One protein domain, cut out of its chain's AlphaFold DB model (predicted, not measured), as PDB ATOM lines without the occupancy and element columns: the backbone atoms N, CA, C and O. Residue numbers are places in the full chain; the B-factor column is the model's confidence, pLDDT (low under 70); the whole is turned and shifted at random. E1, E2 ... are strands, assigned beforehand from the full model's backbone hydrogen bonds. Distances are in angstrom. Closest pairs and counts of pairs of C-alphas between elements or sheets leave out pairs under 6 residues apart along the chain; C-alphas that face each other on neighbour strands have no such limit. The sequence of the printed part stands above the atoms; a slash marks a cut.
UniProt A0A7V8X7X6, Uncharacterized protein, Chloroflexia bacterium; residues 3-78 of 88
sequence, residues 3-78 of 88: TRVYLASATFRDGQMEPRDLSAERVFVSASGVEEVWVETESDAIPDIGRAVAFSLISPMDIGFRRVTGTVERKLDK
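This is residues 3 to 78 of the 88 residues of an uncharacterized protein of Chloroflexia bacterium (UniProt A0A7V8X7X6). One six-stranded sheet is curled like part of a barrel and folded back on itself, so that a small leaf of E2 and E5 faces a larger leaf of E1, E4 and E3. E6, long and sharply bent, is the hinge between the leaves, and E1, also sharply bent, runs beside it. The printed part has 76 residues, with six named strands, E1 to E6 along the chain, and no named helix; the class is all strand. The sheet is mixed, in the order E2, E5, E6, E1, E4, E3. The whole is compact and rounded, with a radius of gyration of the C-alphas of 11.4 A and spans of 31 by 27 by 21 A.

In the strongly twisted sheet, E6, residues 67 to 78, is the antiparallel neighbour of E1, residues 3 to 13, at 167 degrees; N 4 and O 76 are 2.8 A apart and N 11 and O 69 2.8 A, both within hydrogen-bond range. E1 bends by 97 degrees at residue 9, and E6 by 102 degrees at residue 71. On the other side of E1, residues 3 to 7 face E4, residues 36 to 41, antiparallel at 118 degrees, with N 5 and O 39 at 2.8 A. E4 forms a hairpin with the edge strand E3, residues 26 to 30, antiparallel at 175 degrees, with N 30 and O 36 at 2.8 A. On the other side of E6, E5, residues 52 to 57, forms an antiparallel hairpin with it, with N 53 and O 70 at 2.8 A. The other edge strand, E2, residues 22 to 24, is parallel to E5 at 51 degrees, with N 24 and O 56 at 2.9 A. Between the leaves, the closest C-alphas of E2 and E4 are those of Ala 24 and Thr 41, 5.0 A apart. E2 runs on into E3 across a break of 1 residue, at 71 degrees, and the two meet only through their link. E1 and E2 are apart.

E1 begins at C-alpha 3, (-6.215, -38.775, -43.447), and spans 21.9 A. E2 spans 6.5 A, E3 13.5 A and E4 16.5 A. E5 begins at C-alpha 52, (-15.214, -45.920, -32.116), and spans 17.1 A. E6 spans 22.5 A and ends at C-alpha 78, (-3.589, -34.351, -46.154).

The two C-alphas farthest apart are those of Pro 19 and Gly 33, 34.3 A. The first and last printed C-alphas, of Thr 3 and Lys 78, are 5.8 A apart. The printed part has no cut and no long link. The mean pLDDT of the printed part is 92.3; confidence is low at residues 33 to 34.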
ATOM      1  N   THR A   3      -5.491 -39.495 -44.493       96.06
ATOM      2  CA  THR A   3      -6.215 -38.775 -43.447       96.06
ATOM      3  C   THR A   3      -5.553 -39.055 -42.111       96.06
ATOM      4  O   THR A   3      -5.273 -40.197 -41.749       96.06
ATOM      5  N   ARG A   4      -5.282 -37.988 -41.361       97.44
ATOM      6  CA  ARG A   4      -4.856 -38.074 -39.969       97.44
ATOM      7  C   ARG A   4      -6.084 -38.078 -39.071       97.44
ATOM      8  O   ARG A   4      -6.857 -37.121 -39.067       97.44
ATOM      9  N   VAL A   5      -6.222 -39.133 -38.288       97.81
ATOM     10  CA  VAL A   5      -7.322 -39.360 -37.357       97.81
ATOM     11  C   VAL A   5      -6.792 -39.196 -35.942       97.81
ATOM     12  O   VAL A   5      -5.947 -39.972 -35.507       97.81
ATOM     13  N   TYR A   6      -7.272 -38.180 -35.233       97.44
ATOM     14  CA  TYR A   6      -6.980 -37.982 -33.813       97.44
ATOM     15  C   TYR A   6      -7.941 -38.823 -32.982       97.44
ATOM     16  O   TYR A   6      -9.134 -38.898 -33.302       97.44
ATOM     17  N   LEU A   7      -7.410 -39.454 -31.939       97.69
ATOM     18  CA  LEU A   7      -8.126 -40.422 -31.123       97.69
ATOM     19  C   LEU A   7      -8.223 -39.959 -29.676       97.69
ATOM     20  O   LEU A   7      -7.212 -39.798 -28.997       97.69
ATOM     21  N   ALA A   8      -9.455 -39.865 -29.190       95.69
ATOM     22  CA  ALA A   8      -9.741 -39.771 -27.769       95.69
ATOM     23  C   ALA A   8      -9.789 -41.174 -27.145       95.69
ATOM     24  O   ALA A   8     -10.211 -42.139 -27.793       95.69
ATOM     25  N   SER A   9      -9.411 -41.279 -25.864       94.12
ATOM     26  CA  SER A   9      -9.418 -42.542 -25.096       94.12
ATOM     27  C   SER A   9      -8.682 -43.687 -25.809       94.12
ATOM     28  O   SER A   9      -9.158 -44.824 -25.852       94.12
ATOM     29  N   ALA A  10      -7.542 -43.369 -26.426       95.50
ATOM     30  CA  ALA A  10      -6.782 -44.336 -27.200       95.50
ATOM     31  C   ALA A  10      -6.247 -45.470 -26.311       95.50
ATOM     32  O   ALA A  10      -5.739 -45.246 -25.217       95.50
ATOM     33  N   THR A  11      -6.346 -46.703 -26.796       95.31
ATOM     34  CA  THR A  11      -5.788 -47.899 -26.161       95.31
ATOM     35  C   THR A  11      -4.912 -48.636 -27.162       95.31
ATOM     36  O   THR A  11      -5.308 -48.836 -28.312       95.31
ATOM     37  N   PHE A  12      -3.745 -49.080 -26.704       94.31
ATOM     38  CA  PHE A  12      -2.786 -49.849 -27.488       94.31
ATOM     39  C   PHE A  12      -2.823 -51.303 -27.034       94.31
ATOM     40  O   PHE A  12      -2.842 -51.582 -25.834       94.31
ATOM     41  N   ARG A  13      -2.872 -52.235 -27.986       92.50
ATOM     42  CA  ARG A  13      -2.890 -53.673 -27.703       92.50
ATOM     43  C   ARG A  13      -1.882 -54.397 -28.578       92.50
ATOM     44  O   ARG A  13      -1.768 -54.120 -29.776       92.50
ATOM     45  N   ASP A  14      -1.199 -55.361 -27.981       89.88
ATOM     46  CA  ASP A  14      -0.523 -56.405 -28.735       89.88
ATOM     47  C   ASP A  14      -1.548 -57.491 -29.061       89.88
ATOM     48  O   ASP A  14      -2.096 -58.155 -28.181       89.88
ATOM     49  N   GLY A  15      -1.917 -57.579 -30.331       82.00
ATOM     50  CA  GLY A  15      -2.984 -58.442 -30.803       82.00
ATOM     51  C   GLY A  15      -2.899 -58.613 -32.308       82.00
ATOM     52  O   GLY A  15      -2.259 -57.824 -33.005       82.00
ATOM     53  N   GLN A  16      -3.518 -59.674 -32.819       83.00
ATOM     54  CA  GLN A  16      -3.641 -59.840 -34.263       83.00
ATOM     55  C   GLN A  16      -4.577 -58.782 -34.849       83.00
ATOM     56  O   GLN A  16      -5.487 -58.299 -34.174       83.00
ATOM     57  N   MET A  17      -4.342 -58.457 -36.119       83.81
ATOM     58  CA  MET A  17      -5.249 -57.624 -36.896       83.81
ATOM     59  C   MET A  17      -6.620 -58.292 -36.983       83.81
ATOM     60  O   MET A  17      -6.721 -59.463 -37.357       83.81
ATOM     61  N   GLU A  18      -7.670 -57.545 -36.657       90.00
ATOM     62  CA  GLU A  18      -9.044 -58.009 -36.816       90.00
ATOM     63  C   GLU A  18      -9.616 -57.590 -38.181       90.00
ATOM     64  O   GLU A  18      -9.238 -56.547 -38.713       90.00
ATOM     65  N   PRO A  19     -10.586 -58.334 -38.751       88.00
ATOM     66  CA  PRO A  19     -11.126 -58.051 -40.087       88.00
ATOM     67  C   PRO A  19     -11.751 -56.661 -40.282       88.00
ATOM     68  O   PRO A  19     -11.976 -56.249 -41.415       88.00
ATOM     69  N   ARG A  20     -12.102 -55.967 -39.192       92.19
ATOM     70  CA  ARG A  20     -12.709 -54.626 -39.216       92.19
ATOM     71  C   ARG A  20     -11.723 -53.512 -38.885       92.19
ATOM     72  O   ARG A  20     -12.126 -52.351 -38.856       92.19
ATOM     73  N   ASP A  21     -10.475 -53.859 -38.596       95.44
ATOM     74  CA  ASP A  21      -9.455 -52.858 -38.341       95.44
ATOM     75  C   ASP A  21      -9.116 -52.128 -39.637       95.44
ATOM     76  O   ASP A  21      -8.974 -52.732 -40.701       95.44
ATOM     77  N   LEU A  22      -8.963 -50.814 -39.532       96.75
ATOM     78  CA  LEU A  22      -8.425 -50.008 -40.613       96.75
ATOM     79  C   LEU A  22      -6.897 -50.104 -40.618       96.75
ATOM     80  O   LEU A  22      -6.255 -50.267 -39.580       96.75
ATOM     81  N   SER A  23      -6.299 -49.958 -41.790       95.31
ATOM     82  CA  SER A  23      -4.846 -49.916 -41.931       95.31
ATOM     83  C   SER A  23      -4.271 -48.630 -41.332       95.31
ATOM     84  O   SER A  23      -4.748 -47.539 -41.642       95.31
ATOM     85  N   ALA A  24      -3.245 -48.746 -40.491       95.38
ATOM     86  CA  ALA A  24      -2.438 -47.620 -40.023       95.38
ATOM     87  C   ALA A  24      -1.082 -47.596 -40.736       95.38
ATOM     88  O   ALA A  24      -0.266 -48.501 -40.530       95.38
ATOM     89  N   GLU A  25      -0.799 -46.544 -41.512       94.19
ATOM     90  CA  GLU A  25       0.546 -46.328 -42.067       94.19
ATOM     91  C   GLU A  25       1.465 -45.644 -41.052       94.19
ATOM     92  O   GLU A  25       2.671 -45.892 -41.048       94.19
ATOM     93  N   ARG A  26       0.921 -44.770 -40.192       94.12
ATOM     94  CA  ARG A  26       1.685 -44.132 -39.109       94.12
ATOM     95  C   ARG A  26       0.856 -43.997 -37.850       94.12
ATOM     96  O   ARG A  26      -0.333 -43.713 -37.912       94.12
ATOM     97  N   VAL A  27       1.523 -44.114 -36.712       94.75
ATOM     98  CA  VAL A  27       0.949 -43.869 -35.390       94.75
ATOM     99  C   VAL A  27       1.855 -42.896 -34.656       94.75
ATOM    100  O   VAL A  27       3.078 -43.014 -34.714       94.75
ATOM    101  N   PHE A  28       1.253 -41.936 -33.969       94.94
ATOM    102  CA  PHE A  28       1.946 -40.995 -33.107       94.94
ATOM    103  C   PHE A  28       1.311 -40.990 -31.728       94.94
ATOM    104  O   PHE A  28       0.087 -41.020 -31.599       94.94
ATOM    105  N   VAL A  29       2.173 -40.921 -30.717       92.75
ATOM    106  CA  VAL A  29       1.801 -40.852 -29.309       92.75
ATOM    107  C   VAL A  29       2.637 -39.755 -28.664       92.75
ATOM    108  O   VAL A  29       3.860 -39.864 -28.586       92.75
ATOM    109  N   SER A  30       1.983 -38.690 -28.211       91.31
ATOM    110  CA  SER A  30       2.572 -37.686 -27.331       91.31
ATOM    111  C   SER A  30       2.235 -38.047 -25.892       91.31
ATOM    112  O   SER A  30       1.070 -38.013 -25.510       91.31
ATOM    113  N   ALA A  31       3.264 -38.335 -25.098       80.00
ATOM    114  CA  ALA A  31       3.174 -38.452 -23.640       80.00
ATOM    115  C   ALA A  31       3.578 -37.142 -22.928       80.00
ATOM    116  O   ALA A  31       3.994 -37.151 -21.771       80.00
ATOM    117  N   SER A  32       3.546 -36.013 -23.644       80.75
ATOM    118  CA  SER A  32       3.761 -34.690 -23.050       80.75
ATOM    119  C   SER A  32       2.483 -34.190 -22.359       80.75
ATOM    120  O   SER A  32       1.463 -34.871 -22.377       80.75
ATOM    121  N   GLY A  33       2.515 -33.003 -21.741       61.94
ATOM    122  CA  GLY A  33       1.423 -32.490 -20.892       61.94
ATOM    123  C   GLY A  33       0.041 -32.344 -21.555       61.94
ATOM    124  O   GLY A  33      -0.929 -32.074 -20.854       61.94
ATOM    125  N   VAL A  34      -0.061 -32.535 -22.872       69.62
ATOM    126  CA  VAL A  34      -1.316 -32.813 -23.578       69.62
ATOM    127  C   VAL A  34      -1.137 -34.159 -24.274       69.62
ATOM    128  O   VAL A  34      -0.377 -34.268 -25.244       69.62
ATOM    129  N   GLU A  35      -1.794 -35.190 -23.742       76.81
ATOM    130  CA  GLU A  35      -1.803 -36.510 -24.363       76.81
ATOM    131  C   GLU A  35      -2.472 -36.397 -25.733       76.81
ATOM    132  O   GLU A  35      -3.635 -36.013 -25.846       76.81
ATOM    133  N   GLU A  36      -1.718 -36.692 -26.788       91.50
ATOM    134  CA  GLU A  36      -2.218 -36.632 -28.159       91.50
ATOM    135  C   GLU A  36      -1.867 -37.931 -28.871       91.50
ATOM    136  O   GLU A  36      -0.694 -38.288 -29.006       91.50
ATOM    137  N   VAL A  37      -2.897 -38.627 -29.350       95.94
ATOM    138  CA  VAL A  37      -2.746 -39.823 -30.175       95.94
ATOM    139  C   VAL A  37      -3.389 -39.574 -31.525       95.94
ATOM    140  O   VAL A  37      -4.548 -39.164 -31.613       95.94
ATOM    141  N   TRP A  38      -2.649 -39.859 -32.592       97.19
ATOM    142  CA  TRP A  38      -3.220 -39.882 -33.930       97.19
ATOM    143  C   TRP A  38      -2.655 -41.007 -34.785       97.19
ATOM    144  O   TRP A  38      -1.535 -41.480 -34.592       97.19
ATOM    145  N   VAL A  39      -3.462 -41.409 -35.761       97.44
ATOM    146  CA  VAL A  39      -3.131 -42.404 -36.778       97.44
ATOM    147  C   VAL A  39      -3.241 -41.752 -38.152       97.44
ATOM    148  O   VAL A  39      -4.184 -41.008 -38.407       97.44
ATOM    149  N   GLU A  40      -2.280 -41.992 -39.037       97.56
ATOM    150  CA  GLU A  40      -2.451 -41.743 -40.472       97.56
ATOM    151  C   GLU A  40      -2.920 -43.039 -41.133       97.56
ATOM    152  O   GLU A  40      -2.351 -44.102 -40.871       97.56
ATOM    153  N   THR A  41      -3.994 -42.917 -41.916       96.38
ATOM    154  CA  THR A  41      -4.622 -43.998 -42.682       96.38
ATOM    155  C   THR A  41      -4.875 -43.539 -44.123       96.38
ATOM    156  O   THR A  41      -5.252 -42.383 -44.356       96.38
ATOM    157  N   GLU A  42      -4.705 -44.431 -45.098       95.38
ATOM    158  CA  GLU A  42      -5.212 -44.259 -46.467       95.38
ATOM    159  C   GLU A  42      -6.628 -44.831 -46.649       95.38
ATOM    160  O   GLU A  42      -7.165 -44.818 -47.755       95.38
ATOM    161  N   SER A  43      -7.241 -45.347 -45.580       94.44
ATOM    162  CA  SER A  43      -8.606 -45.857 -45.632       94.44
ATOM    163  C   SER A  43      -9.617 -44.732 -45.827       94.44
ATOM    164  O   SER A  43      -9.639 -43.770 -45.065       94.44
ATOM    165  N   ASP A  44     -10.539 -44.917 -46.768       92.88
ATOM    166  CA  ASP A  44     -11.705 -44.041 -46.932       92.88
ATOM    167  C   ASP A  44     -12.876 -44.439 -46.003       92.88
ATOM    168  O   ASP A  44     -13.910 -43.775 -45.968       92.88
ATOM    169  N   ALA A  45     -12.733 -45.520 -45.226       95.31
ATOM    170  CA  ALA A  45     -13.775 -46.072 -44.354       95.31
ATOM    171  C   ALA A  45     -13.715 -45.537 -42.910       95.31
ATOM    172  O   ALA A  45     -14.207 -46.179 -41.978       95.31
ATOM    173  N   ILE A  46     -13.089 -44.376 -42.702       96.25
ATOM    174  CA  ILE A  46     -12.914 -43.783 -41.373       96.25
ATOM    175  C   ILE A  46     -14.285 -43.368 -40.822       96.25
ATOM    176  O   ILE A  46     -14.963 -42.546 -41.449       96.25
ATOM    177  N   PRO A  47     -14.678 -43.851 -39.632       97.25
ATOM    178  CA  PRO A  47     -15.931 -43.453 -39.007       97.25
ATOM    179  C   PRO A  47     -16.060 -41.938 -38.777       97.25
ATOM    180  O   PRO A  47     -15.098 -41.161 -38.823       97.25
ATOM    181  N   ASP A  48     -17.285 -41.503 -38.501       97.62
ATOM    182  CA  ASP A  48     -17.562 -40.125 -38.104       97.62
ATOM    183  C   ASP A  48     -17.013 -39.786 -36.717       97.62
ATOM    184  O   ASP A  48     -16.742 -40.661 -35.891       97.62
ATOM    185  N   ILE A  49     -16.863 -38.485 -36.459       98.00
ATOM    186  CA  ILE A  49     -16.445 -37.968 -35.152       98.00
ATOM    187  C   ILE A  49     -17.410 -38.476 -34.067       98.00
ATOM    188  O   ILE A  49     -18.625 -38.507 -34.258       98.00
ATOM    189  N   GLY A  50     -16.857 -38.908 -32.932       97.75
ATOM    190  CA  GLY A  50     -17.587 -39.513 -31.818       97.75
ATOM    191  C   GLY A  50     -17.837 -41.018 -31.960       97.75
ATOM    192  O   GLY A  50     -18.425 -41.622 -31.062       97.75
ATOM    193  N   ARG A  51     -17.403 -41.657 -33.058       98.25
ATOM    194  CA  ARG A  51     -17.506 -43.114 -33.241       98.25
ATOM    195  C   ARG A  51     -16.205 -43.824 -32.892       98.25
ATOM    196  O   ARG A  51     -15.114 -43.294 -33.094       98.25
ATOM    197  N   ALA A  52     -16.343 -45.043 -32.378       97.75
ATOM    198  CA  ALA A  52     -15.214 -45.920 -32.116       97.75
ATOM    199  C   ALA A  52     -14.588 -46.407 -33.427       97.75
ATOM    200  O   ALA A  52     -15.287 -46.660 -34.411       97.75
ATOM    201  N   VAL A  53     -13.272 -46.571 -33.413       97.81
ATOM    202  CA  VAL A  53     -12.477 -47.073 -34.528       97.81
ATOM    203  C   VAL A  53     -11.324 -47.914 -33.991       97.81
ATOM    204  O   VAL A  53     -10.826 -47.692 -32.884       97.81
ATOM    205  N   ALA A  54     -10.910 -48.892 -34.785       97.62
ATOM    206  CA  ALA A  54      -9.739 -49.706 -34.528       97.62
ATOM    207  C   ALA A  54      -8.824 -49.663 -35.749       97.62
ATOM    208  O   ALA A  54      -9.293 -49.729 -36.885       97.62
ATOM    209  N   PHE A  55      -7.529 -49.553 -35.495       97.00
ATOM    210  CA  PHE A  55      -6.488 -49.575 -36.502       97.00
ATOM    211  C   PHE A  55      -5.486 -50.672 -36.197       97.00
ATOM    212  O   PHE A  55      -5.122 -50.865 -35.037       97.00
ATOM    213  N   SER A  56      -4.987 -51.320 -37.240       96.31
ATOM    214  CA  SER A  56      -3.884 -52.268 -37.163       96.31
ATOM    215  C   SER A  56      -2.699 -51.775 -37.984       96.31
ATOM    216  O   SER A  56      -2.865 -51.234 -39.079       96.31
ATOM    217  N   LEU A  57      -1.492 -51.945 -37.444       94.00
ATOM    218  CA  LEU A  57      -0.261 -51.589 -38.143       94.00
ATOM    219  C   LEU A  57      -0.117 -52.448 -39.402       94.00
ATOM    220  O   LEU A  57      -0.190 -53.673 -39.339       94.00
ATOM    221  N   ILE A  58       0.141 -51.800 -40.539       89.81
ATOM    222  CA  ILE A  58       0.320 -52.494 -41.825       89.81
ATOM    223  C   ILE A  58       1.578 -53.367 -41.815       89.81
ATOM    224  O   ILE A  58       1.629 -54.411 -42.459       89.81
ATOM    225  N   SER A  59       2.609 -52.927 -41.095       85.88
ATOM    226  CA  SER A  59       3.865 -53.656 -40.954       85.88
ATOM    227  C   SER A  59       4.010 -54.186 -39.529       85.88
ATOM    228  O   SER A  59       3.816 -53.419 -38.583       85.88
ATOM    229  N   PRO A  60       4.377 -55.466 -39.343       78.94
ATOM    230  CA  PRO A  60       4.711 -55.978 -38.024       78.94
ATOM    231  C   PRO A  60       5.975 -55.268 -37.528       78.94
ATOM    232  O   PRO A  60       7.041 -55.374 -38.131       78.94
ATOM    233  N   MET A  61       5.838 -54.528 -36.433       83.06
ATOM    234  CA  MET A  61       6.935 -53.840 -35.761       83.06
ATOM    235  C   MET A  61       7.115 -54.429 -34.363       83.06
ATOM    236  O   MET A  61       6.130 -54.722 -33.684       83.06
ATOM    237  N   ASP A  62       8.361 -54.584 -33.917       84.31
ATOM    238  CA  ASP A  62       8.679 -55.066 -32.568       84.31
ATOM    239  C   ASP A  62       8.667 -53.906 -31.554       84.31
ATOM    240  O   ASP A  62       9.683 -53.533 -30.974       84.31
ATOM    241  N   ILE A  63       7.509 -53.245 -31.436       85.62
ATOM    242  CA  ILE A  63       7.304 -52.042 -30.602       85.62
ATOM    243  C   ILE A  63       6.272 -52.256 -29.482       85.62
ATOM    244  O   ILE A  63       5.818 -51.298 -28.862       85.62
ATOM    245  N   GLY A  64       5.882 -53.509 -29.225       88.25
ATOM    246  CA  GLY A  64       5.002 -53.883 -28.109       88.25
ATOM    247  C   GLY A  64       3.503 -53.632 -28.314       88.25
ATOM    248  O   GLY A  64       2.718 -53.873 -27.401       88.25
ATOM    249  N   PHE A  65       3.073 -53.176 -29.493       92.06
ATOM    250  CA  PHE A  65       1.664 -53.153 -29.884       92.06
ATOM    251  C   PHE A  65       1.521 -53.325 -31.394       92.06
ATOM    252  O   PHE A  65       2.435 -53.038 -32.167       92.06
ATOM    253  N   ARG A  66       0.337 -53.767 -31.818       93.06
ATOM    254  CA  ARG A  66      -0.022 -53.899 -33.239       93.06
ATOM    255  C   ARG A  66      -1.355 -53.260 -33.575       93.06
ATOM    256  O   ARG A  66      -1.624 -53.014 -34.747       93.06
ATOM    257  N   ARG A  67      -2.161 -52.965 -32.555       95.00
ATOM    258  CA  ARG A  67      -3.501 -52.419 -32.704       95.00
ATOM    259  C   ARG A  67      -3.692 -51.187 -31.832       95.00
ATOM    260  O   ARG A  67      -3.284 -51.176 -30.669       95.00
ATOM    261  N   VAL A  68      -4.344 -50.177 -32.395       96.00
ATOM    262  CA  VAL A  68      -4.741 -48.940 -31.716       96.00
ATOM    263  C   VAL A  68      -6.252 -48.809 -31.824       96.00
ATOM    264  O   VAL A  68      -6.798 -48.816 -32.922       96.00
ATOM    265  N   THR A  69      -6.943 -48.685 -30.699       96.94
ATOM    266  CA  THR A  69      -8.393 -48.454 -30.666       96.94
ATOM    267  C   THR A  69      -8.689 -47.125 -30.001       96.94
ATOM    268  O   THR A  69      -7.991 -46.759 -29.061       96.94
ATOM    269  N   GLY A  70      -9.738 -46.429 -30.416       96.94
ATOM    270  CA  GLY A  70     -10.156 -45.190 -29.765       96.94
ATOM    271  C   GLY A  70     -11.432 -44.626 -30.365       96.94
ATOM    272  O   GLY A  70     -12.074 -45.263 -31.200       96.94
ATOM    273  N   THR A  71     -11.786 -43.418 -29.949       98.12
ATOM    274  CA  THR A  71     -12.913 -42.666 -30.508       98.12
ATOM    275  C   THR A  71     -12.383 -41.579 -31.431       98.12
ATOM    276  O   THR A  71     -11.485 -40.836 -31.045       98.12
ATOM    277  N   VAL A  72     -12.942 -41.462 -32.636       98.00
ATOM    278  CA  VAL A  72     -12.565 -40.408 -33.588       98.00
ATOM    279  C   VAL A  72     -12.900 -39.044 -32.988       98.00
ATOM    280  O   VAL A  72     -14.069 -38.709 -32.815       98.00
ATOM    281  N   GLU A  73     -11.881 -38.245 -32.691       97.38
ATOM    282  CA  GLU A  73     -12.040 -36.888 -32.162       97.38
ATOM    283  C   GLU A  73     -12.006 -35.848 -33.288       97.38
ATOM    284  O   GLU A  73     -12.819 -34.927 -33.336       97.38
ATOM    285  N   ARG A  74     -11.075 -36.013 -34.234       96.31
ATOM    286  CA  ARG A  74     -10.849 -35.077 -35.343       96.31
ATOM    287  C   ARG A  74     -10.257 -35.801 -36.548       96.31
ATOM    288  O   ARG A  74      -9.430 -36.696 -36.388       96.31
ATOM    289  N   LYS A  75     -10.631 -35.367 -37.753       96.06
ATOM    290  CA  LYS A  75     -10.078 -35.838 -39.033       96.06
ATOM    291  C   LYS A  75      -9.382 -34.673 -39.738       96.06
ATOM    292  O   LYS A  75      -9.956 -33.591 -39.824       96.06
ATOM    293  N   LEU A  76      -8.149 -34.874 -40.198       95.12
ATOM    294  CA  LEU A  76      -7.413 -33.910 -41.017       95.12
ATOM    295  C   LEU A  76      -6.942 -34.581 -42.297       95.12
ATOM    296  O   LEU A  76      -6.072 -35.453 -42.275       95.12
ATOM    297  N   ASP A  77      -7.479 -34.123 -43.411       91.06
ATOM    298  CA  ASP A  77      -7.117 -34.640 -44.713       91.06
ATOM    299  C   ASP A  77      -5.828 -33.995 -45.222       91.06
ATOM    300  O   ASP A  77      -5.729 -32.774 -45.375       91.06
ATOM    301  N   LYS A  78      -4.819 -34.816 -45.518       81.69
ATOM    302  CA  LYS A  78      -3.589 -34.351 -46.154       81.69
ATOM    303  C   LYS A  78      -3.729 -34.447 -47.665       81.69
ATOM    304  O   LYS A  78      -3.388 -35.455 -48.288       81.69
TER     305      LYS A  78